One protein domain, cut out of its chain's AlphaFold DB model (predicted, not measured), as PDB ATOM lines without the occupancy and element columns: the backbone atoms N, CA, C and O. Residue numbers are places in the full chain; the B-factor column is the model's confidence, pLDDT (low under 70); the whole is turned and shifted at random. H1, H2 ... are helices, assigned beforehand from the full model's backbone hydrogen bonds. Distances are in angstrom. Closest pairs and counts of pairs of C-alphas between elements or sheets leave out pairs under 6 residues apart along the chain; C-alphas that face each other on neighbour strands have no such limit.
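What this domain is: This is residues 2 to 52 of the 67 residues of an uncharacterized protein of Crocosphaera watsonii WH 0402 (UniProt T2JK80). One long helix, H1, makes the length of a rod; after residue 29 a loop folds back, and a short helix, H2, packs slantwise on residues 21 to 29 of H1. Residues 2 to 17 of H1 stick out free, as does the loop at residues 30 to 36. The printed part has 51 residues, with H1 then H2, no named strand, and is all helix. It is extended, with a radius of gyration of the C-alphas of 15.6 A and spans of 52 by 17 by 16 A.

How they stand to each other: Look at H1, residues 2 to 29: with residues 21 to 29 alone it touches H2, residues 41 to 51. Their closest C-alphas, of Phe 25 and Ala 47, are 5.6 A apart. They run opposite ways at a steep tilt of 45 degrees. In H1 and H2 every O i to N i+4 pair is within hydrogen-bond range.

Where its parts are: Find C-alpha 2 at (36.395, -25.252, 3.164); from there H1 runs 40.8 A to C-alpha 29. H2 runs 15.1 A, ending at C-alpha 51 at (43.347, -8.636, -25.765).

The domain as a whole: The farthest C-alphas, of Leu 2 and Glu 35, are 52.0 A apart. The printed part has no cut. The link from H1 to H2, 11 residues, is long; within it, residues 32 to 39 have pLDDT under 70.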
ATOM      1  N   LEU A   2      37.241 -25.164   4.370       96.69
ATOM      2  CA  LEU A   2      36.395 -25.252   3.164       96.69
ATOM      3  C   LEU A   2      36.356 -23.951   2.340       96.69
ATOM      4  O   LEU A   2      36.458 -23.994   1.119       96.69
ATOM      5  N   THR A   3      36.283 -22.799   3.010       97.19
ATOM      6  CA  THR A   3      36.329 -21.476   2.369       97.19
ATOM      7  C   THR A   3      37.574 -21.287   1.508       97.19
ATOM      8  O   THR A   3      37.455 -20.893   0.357       97.19
ATOM      9  N   LEU A   4      38.754 -21.646   2.023       97.38
ATOM     10  CA  LEU A   4      40.017 -21.528   1.291       97.38
ATOM     11  C   LEU A   4      40.054 -22.430   0.054       97.38
ATOM     12  O   LEU A   4      40.513 -21.998  -0.998       97.38
ATOM     13  N   VAL A   5      39.544 -23.659   0.164       98.12
ATOM     14  CA  VAL A   5      39.484 -24.597  -0.968       98.12
ATOM     15  C   VAL A   5      38.575 -24.054  -2.068       98.12
ATOM     16  O   VAL A   5      38.978 -24.014  -3.227       98.12
ATOM     17  N   ILE A   6      37.378 -23.582  -1.712       98.44
ATOM     18  CA  ILE A   6      36.441 -22.999  -2.681       98.44
ATOM     19  C   ILE A   6      37.052 -21.752  -3.328       98.44
ATOM     20  O   ILE A   6      37.023 -21.630  -4.550       98.44
ATOM     21  N   SER A   7      37.655 -20.858  -2.539       98.31
ATOM     22  CA  SER A   7      38.319 -19.664  -3.067       98.31
ATOM     23  C   SER A   7      39.426 -20.015  -4.058       98.31
ATOM     24  O   SER A   7      39.500 -19.400  -5.118       98.31
ATOM     25  N   LEU A   8      40.250 -21.022  -3.757       98.44
ATOM     26  CA  LEU A   8      41.317 -21.461  -4.655       98.44
ATOM     27  C   LEU A   8      40.759 -21.990  -5.982       98.44
ATOM     28  O   LEU A   8      41.267 -21.633  -7.043       98.44
ATOM     29  N   LEU A   9      39.699 -22.802  -5.928       98.56
ATOM     30  CA  LEU A   9      39.057 -23.345  -7.127       98.56
ATOM     31  C   LEU A   9      38.431 -22.246  -7.986       98.56
ATOM     32  O   LEU A   9      38.620 -22.248  -9.198       98.56
ATOM     33  N   VAL A  10      37.733 -21.288  -7.369       98.69
ATOM     34  CA  VAL A  10      37.124 -20.161  -8.089       98.69
ATOM     35  C   VAL A  10      38.198 -19.302  -8.749       98.69
ATOM     36  O   VAL A  10      38.101 -19.037  -9.942       98.69
ATOM     37  N   VAL A  11      39.254 -18.929  -8.021       98.69
ATOM     38  CA  VAL A  11      40.349 -18.117  -8.579       98.69
ATOM     39  C   VAL A  11      41.064 -18.856  -9.708       98.69
ATOM     40  O   VAL A  11      41.300 -18.270 -10.761       98.69
ATOM     41  N   GLY A  12      41.372 -20.143  -9.523       98.62
ATOM     42  CA  GLY A  12      42.012 -20.959 -10.555       98.62
ATOM     43  C   GLY A  12      41.153 -21.084 -11.814       98.62
ATOM     44  O   GLY A  12      41.653 -20.916 -12.926       98.62
ATOM     45  N   TRP A  13      39.850 -21.307 -11.647       98.69
ATOM     46  CA  TRP A  13      38.905 -21.371 -12.758       98.69
ATOM     47  C   TRP A  13      38.779 -20.028 -13.486       98.69
ATOM     48  O   TRP A  13      38.875 -19.988 -14.712       98.69
ATOM     49  N   THR A  14      38.644 -18.919 -12.752       98.62
ATOM     50  CA  THR A  14      38.598 -17.574 -13.339       98.62
ATOM     51  C   THR A  14      39.884 -17.258 -14.096       98.62
ATOM     52  O   THR A  14      39.819 -16.772 -15.223       98.62
ATOM     53  N   ALA A  15      41.051 -17.582 -13.533       98.62
ATOM     54  CA  ALA A  15      42.329 -17.391 -14.209       98.62
ATOM     55  C   ALA A  15      42.400 -18.186 -15.522       98.62
ATOM     56  O   ALA A  15      42.771 -17.628 -16.555       98.62
ATOM     57  N   ALA A  16      41.985 -19.457 -15.513       98.56
ATOM     58  CA  ALA A  16      41.943 -20.287 -16.715       98.56
ATOM     59  C   ALA A  16      40.984 -19.725 -17.779       98.56
ATOM     60  O   ALA A  16      41.344 -19.672 -18.953       98.56
ATOM     61  N   ALA A  17      39.799 -19.258 -17.377       98.31
ATOM     62  CA  ALA A  17      38.829 -18.649 -18.284       98.31
ATOM     63  C   ALA A  17      39.377 -17.365 -18.928       98.31
ATOM     64  O   ALA A  17      39.287 -17.197 -20.146       98.31
ATOM     65  N   VAL A  18      40.001 -16.487 -18.135       97.62
ATOM     66  CA  VAL A  18      40.609 -15.245 -18.632       97.62
ATOM     67  C   VAL A  18      41.749 -15.555 -19.604       97.62
ATOM     68  O   VAL A  18      41.746 -15.050 -20.723       97.62
ATOM     69  N   ILE A  19      42.688 -16.428 -19.226       97.81
ATOM     70  CA  ILE A  19      43.839 -16.784 -20.073       97.81
ATOM     71  C   ILE A  19      43.387 -17.489 -21.356       97.81
ATOM     72  O   ILE A  19      43.878 -17.165 -22.435       97.81
ATOM     73  N   GLY A  20      42.435 -18.422 -21.270       97.94
ATOM     74  CA  GLY A  20      41.892 -19.117 -22.438       97.94
ATOM     75  C   GLY A  20      41.212 -18.160 -23.416       97.94
ATOM     76  O   GLY A  20      41.439 -18.246 -24.621       97.94
ATOM     77  N   THR A  21      40.457 -17.189 -22.895       96.50
ATOM     78  CA  THR A  21      39.809 -16.154 -23.713       96.50
ATOM     79  C   THR A  21      40.851 -15.274 -24.411       96.50
ATOM     80  O   THR A  21      40.764 -15.065 -25.619       96.50
ATOM     81  N   GLN A  22      41.896 -14.836 -23.695       95.31
ATOM     82  CA  GLN A  22      43.027 -14.109 -24.292       95.31
ATOM     83  C   GLN A  22      43.697 -14.904 -25.417       95.31
ATOM     84  O   GLN A  22      43.952 -14.372 -26.496       95.31
ATOM     85  N   ALA A  23      43.992 -16.180 -25.159       94.50
ATOM     86  CA  ALA A  23      44.680 -17.050 -26.104       94.50
ATOM     87  C   ALA A  23      43.851 -17.290 -27.372       94.50
ATOM     88  O   ALA A  23      44.404 -17.246 -28.469       94.50
ATOM     89  N   TYR A  24      42.536 -17.483 -27.232       92.81
ATOM     90  CA  TYR A  24      41.621 -17.642 -28.360       92.81
ATOM     91  C   TYR A  24      41.651 -16.423 -29.288       92.81
ATOM     92  O   TYR A  24      41.966 -16.566 -30.469       92.81
ATOM     93  N   PHE A  25      41.398 -15.223 -28.752       90.12
ATOM     94  CA  PHE A  25      41.345 -14.012 -29.575       90.12
ATOM     95  C   PHE A  25      42.700 -13.677 -30.199       90.12
ATOM     96  O   PHE A  25      42.750 -13.360 -31.382       90.12
ATOM     97  N   ARG A  26      43.810 -13.826 -29.462       88.19
ATOM     98  CA  ARG A  26      45.150 -13.625 -30.041       88.19
ATOM     99  C   ARG A  26      45.465 -14.635 -31.138       88.19
ATOM    100  O   ARG A  26      46.027 -14.255 -32.157       88.19
ATOM    101  N   GLY A  27      45.091 -15.902 -30.958       86.44
ATOM    102  CA  GLY A  27      45.252 -16.922 -31.992       86.44
ATOM    103  C   GLY A  27      44.470 -16.568 -33.256       86.44
ATOM    104  O   GLY A  27      45.011 -16.629 -34.358       86.44
ATOM    105  N   GLU A  28      43.229 -16.116 -33.104       84.12
ATOM    106  CA  GLU A  28      42.393 -15.705 -34.232       84.12
ATOM    107  C   GLU A  28      42.929 -14.444 -34.934       84.12
ATOM    108  O   GLU A  28      42.913 -14.372 -36.162       84.12
ATOM    109  N   GLN A  29      43.502 -13.494 -34.184       80.44
ATOM    110  CA  GLN A  29      44.172 -12.307 -34.730       80.44
ATOM    111  C   GLN A  29      45.416 -12.646 -35.581       80.44
ATOM    112  O   GLN A  29      45.763 -11.855 -36.453       80.44
ATOM    113  N   THR A  30      46.057 -13.808 -35.377       78.56
ATOM    114  CA  THR A  30      47.247 -14.251 -36.145       78.56
ATOM    115  C   THR A  30      46.942 -15.050 -37.414       78.56
ATOM    116  O   THR A  30      47.852 -15.335 -38.193       78.56
ATOM    117  N   LYS A  31      45.690 -15.463 -37.634       74.44
ATOM    118  CA  LYS A  31      45.341 -16.289 -38.797       74.44
ATOM    119  C   LYS A  31      45.375 -15.475 -40.088       74.44
ATOM    120  O   LYS A  31      44.978 -14.310 -40.113       74.44
ATOM    121  N   THR A  32      45.775 -16.130 -41.179       64.75
ATOM    122  CA  THR A  32      45.609 -15.584 -42.528       64.75
ATOM    123  C   THR A  32      44.125 -15.387 -42.807       64.75
ATOM    124  O   THR A  32      43.284 -16.260 -42.549       64.75
ATOM    125  N   ILE A  33      43.775 -14.196 -43.273       60.75
ATOM    126  CA  ILE A  33      42.374 -13.827 -43.357       60.75
ATOM    127  C   ILE A  33      41.763 -14.456 -44.611       60.75
ATOM    128  O   ILE A  33      42.278 -14.308 -45.719       60.75
ATOM    129  N   HIS A  34      40.647 -15.156 -44.431       59.84
ATOM    130  CA  HIS A  34      39.751 -15.503 -45.529       59.84
ATOM    131  C   HIS A  34      38.792 -14.327 -45.756       59.84
ATOM    132  O   HIS A  34      38.409 -13.688 -44.780       59.84
ATOM    133  N   GLU A  35      38.336 -14.079 -46.988       54.31
ATOM    134  CA  GLU A  35      37.424 -12.962 -47.330       54.31
ATOM    135  C   GLU A  35      36.236 -12.785 -46.363       54.31
ATOM    136  O   GLU A  35      35.872 -11.664 -46.027       54.31
ATOM    137  N   ARG A  36      35.673 -13.875 -45.817       56.69
ATOM    138  CA  ARG A  36      34.557 -13.810 -44.849       56.69
ATOM    139  C   ARG A  36      34.918 -13.248 -43.464       56.69
ATOM    140  O   ARG A  36      34.029 -12.809 -42.749       56.69
ATOM    141  N   ASN A  37      36.190 -13.326 -43.070       55.16
ATOM    142  CA  ASN A  37      36.724 -12.770 -41.819       55.16
ATOM    143  C   ASN A  37      37.343 -11.381 -42.048       55.16
ATOM    144  O   ASN A  37      37.741 -10.734 -41.085       55.16
ATOM    145  N   TRP A  38      37.453 -10.941 -43.310       57.28
ATOM    146  CA  TRP A  38      38.202  -9.750 -43.724       57.28
ATOM    147  C   TRP A  38      37.543  -8.435 -43.287       57.28
ATOM    148  O   TRP A  38      38.139  -7.381 -43.465       57.28
ATOM    149  N   ASN A  39      36.338  -8.454 -42.704       61.81
ATOM    150  CA  ASN A  39      35.662  -7.204 -42.355       61.81
ATOM    151  C   ASN A  39      34.622  -7.317 -41.221       61.81
ATOM    152  O   ASN A  39      33.529  -6.765 -41.322       61.81
ATOM    153  N   SER A  40      34.911  -8.071 -40.154       75.19
ATOM    154  CA  SER A  40      34.018  -8.110 -38.983       75.19
ATOM    155  C   SER A  40      34.460  -7.093 -37.934       75.19
ATOM    156  O   SER A  40      35.129  -7.449 -36.971       75.19
ATOM    157  N   GLU A  41      34.054  -5.833 -38.109       80.81
ATOM    158  CA  GLU A  41      34.321  -4.730 -37.166       80.81
ATOM    159  C   GLU A  41      33.913  -5.080 -35.721       80.81
ATOM    160  O   GLU A  41      34.604  -4.739 -34.760       80.81
ATOM    161  N   GLU A  42      32.831  -5.848 -35.561       84.50
ATOM    162  CA  GLU A  42      32.376  -6.372 -34.269       84.50
ATOM    163  C   GLU A  42      33.393  -7.332 -33.640       84.50
ATOM    164  O   GLU A  42      33.705  -7.220 -32.450       84.50
ATOM    165  N   PHE A  43      33.941  -8.260 -34.433       85.06
ATOM    166  CA  PHE A  43      34.997  -9.152 -33.970       85.06
ATOM    167  C   PHE A  43      36.252  -8.362 -33.605       85.06
ATOM    168  O   PHE A  43      36.862  -8.658 -32.582       85.06
ATOM    169  N   GLU A  44      36.626  -7.353 -34.395       84.62
ATOM    170  CA  GLU A  44      37.818  -6.543 -34.118       84.62
ATOM    171  C   GLU A  44      37.664  -5.754 -32.818       84.62
ATOM    172  O   GLU A  44      38.534  -5.826 -31.950       84.62
ATOM    173  N   THR A  45      36.512  -5.109 -32.635       89.38
ATOM    174  CA  THR A  45      36.170  -4.375 -31.411       89.38
ATOM    175  C   THR A  45      36.206  -5.293 -30.192       89.38
ATOM    176  O   THR A  45      36.807  -4.963 -29.165       89.38
ATOM    177  N   LEU A  46      35.601  -6.481 -30.294       90.75
ATOM    178  CA  LEU A  46      35.584  -7.439 -29.195       90.75
ATOM    179  C   LEU A  46      36.988  -7.977 -28.906       90.75
ATOM    180  O   LEU A  46      37.416  -7.976 -27.751       90.75
ATOM    181  N   ALA A  47      37.724  -8.383 -29.940       89.88
ATOM    182  CA  ALA A  47      39.080  -8.896 -29.816       89.88
ATOM    183  C   ALA A  47      40.005  -7.864 -29.168       89.88
ATOM    184  O   ALA A  47      40.721  -8.216 -28.238       89.88
ATOM    185  N   GLN A  48      39.934  -6.596 -29.578       90.75
ATOM    186  CA  GLN A  48      40.708  -5.509 -28.982       90.75
ATOM    187  C   GLN A  48      40.301  -5.259 -27.522       90.75
ATOM    188  O   GLN A  48      41.173  -5.133 -26.663       90.75
ATOM    189  N   SER A  49      38.997  -5.254 -27.208       93.62
ATOM    190  CA  SER A  49      38.509  -5.067 -25.830       93.62
ATOM    191  C   SER A  49      38.976  -6.172 -24.880       93.62
ATOM    192  O   SER A  49      39.207  -5.930 -23.696       93.62
ATOM    193  N   VAL A  50      39.149  -7.385 -25.410       93.50
ATOM    194  CA  VAL A  50      39.669  -8.523 -24.668       93.50
ATOM    195  C   VAL A  50      41.189  -8.433 -24.591       93.50
ATOM    196  O   VAL A  50      41.738  -8.408 -23.495       93.50
ATOM    197  N   THR A  51      41.895  -8.401 -25.719       92.50
ATOM    198  CA  THR A  51      43.347  -8.636 -25.765       92.50
ATOM    199  C   THR A  51      44.196  -7.398 -25.511       92.50
ATOM    200  O   THR A  51      45.400  -7.545 -25.258       92.50
ATOM    201  N   GLY A  52      43.596  -6.206 -25.598       91.12
ATOM    202  CA  GLY A  52      44.279  -4.912 -25.561       91.12
ATOM    203  C   GLY A  52      45.219  -4.681 -26.746       91.12
ATOM    204  O   GLY A  52      46.055  -3.782 -26.685       91.12
TER     205      GLY A  52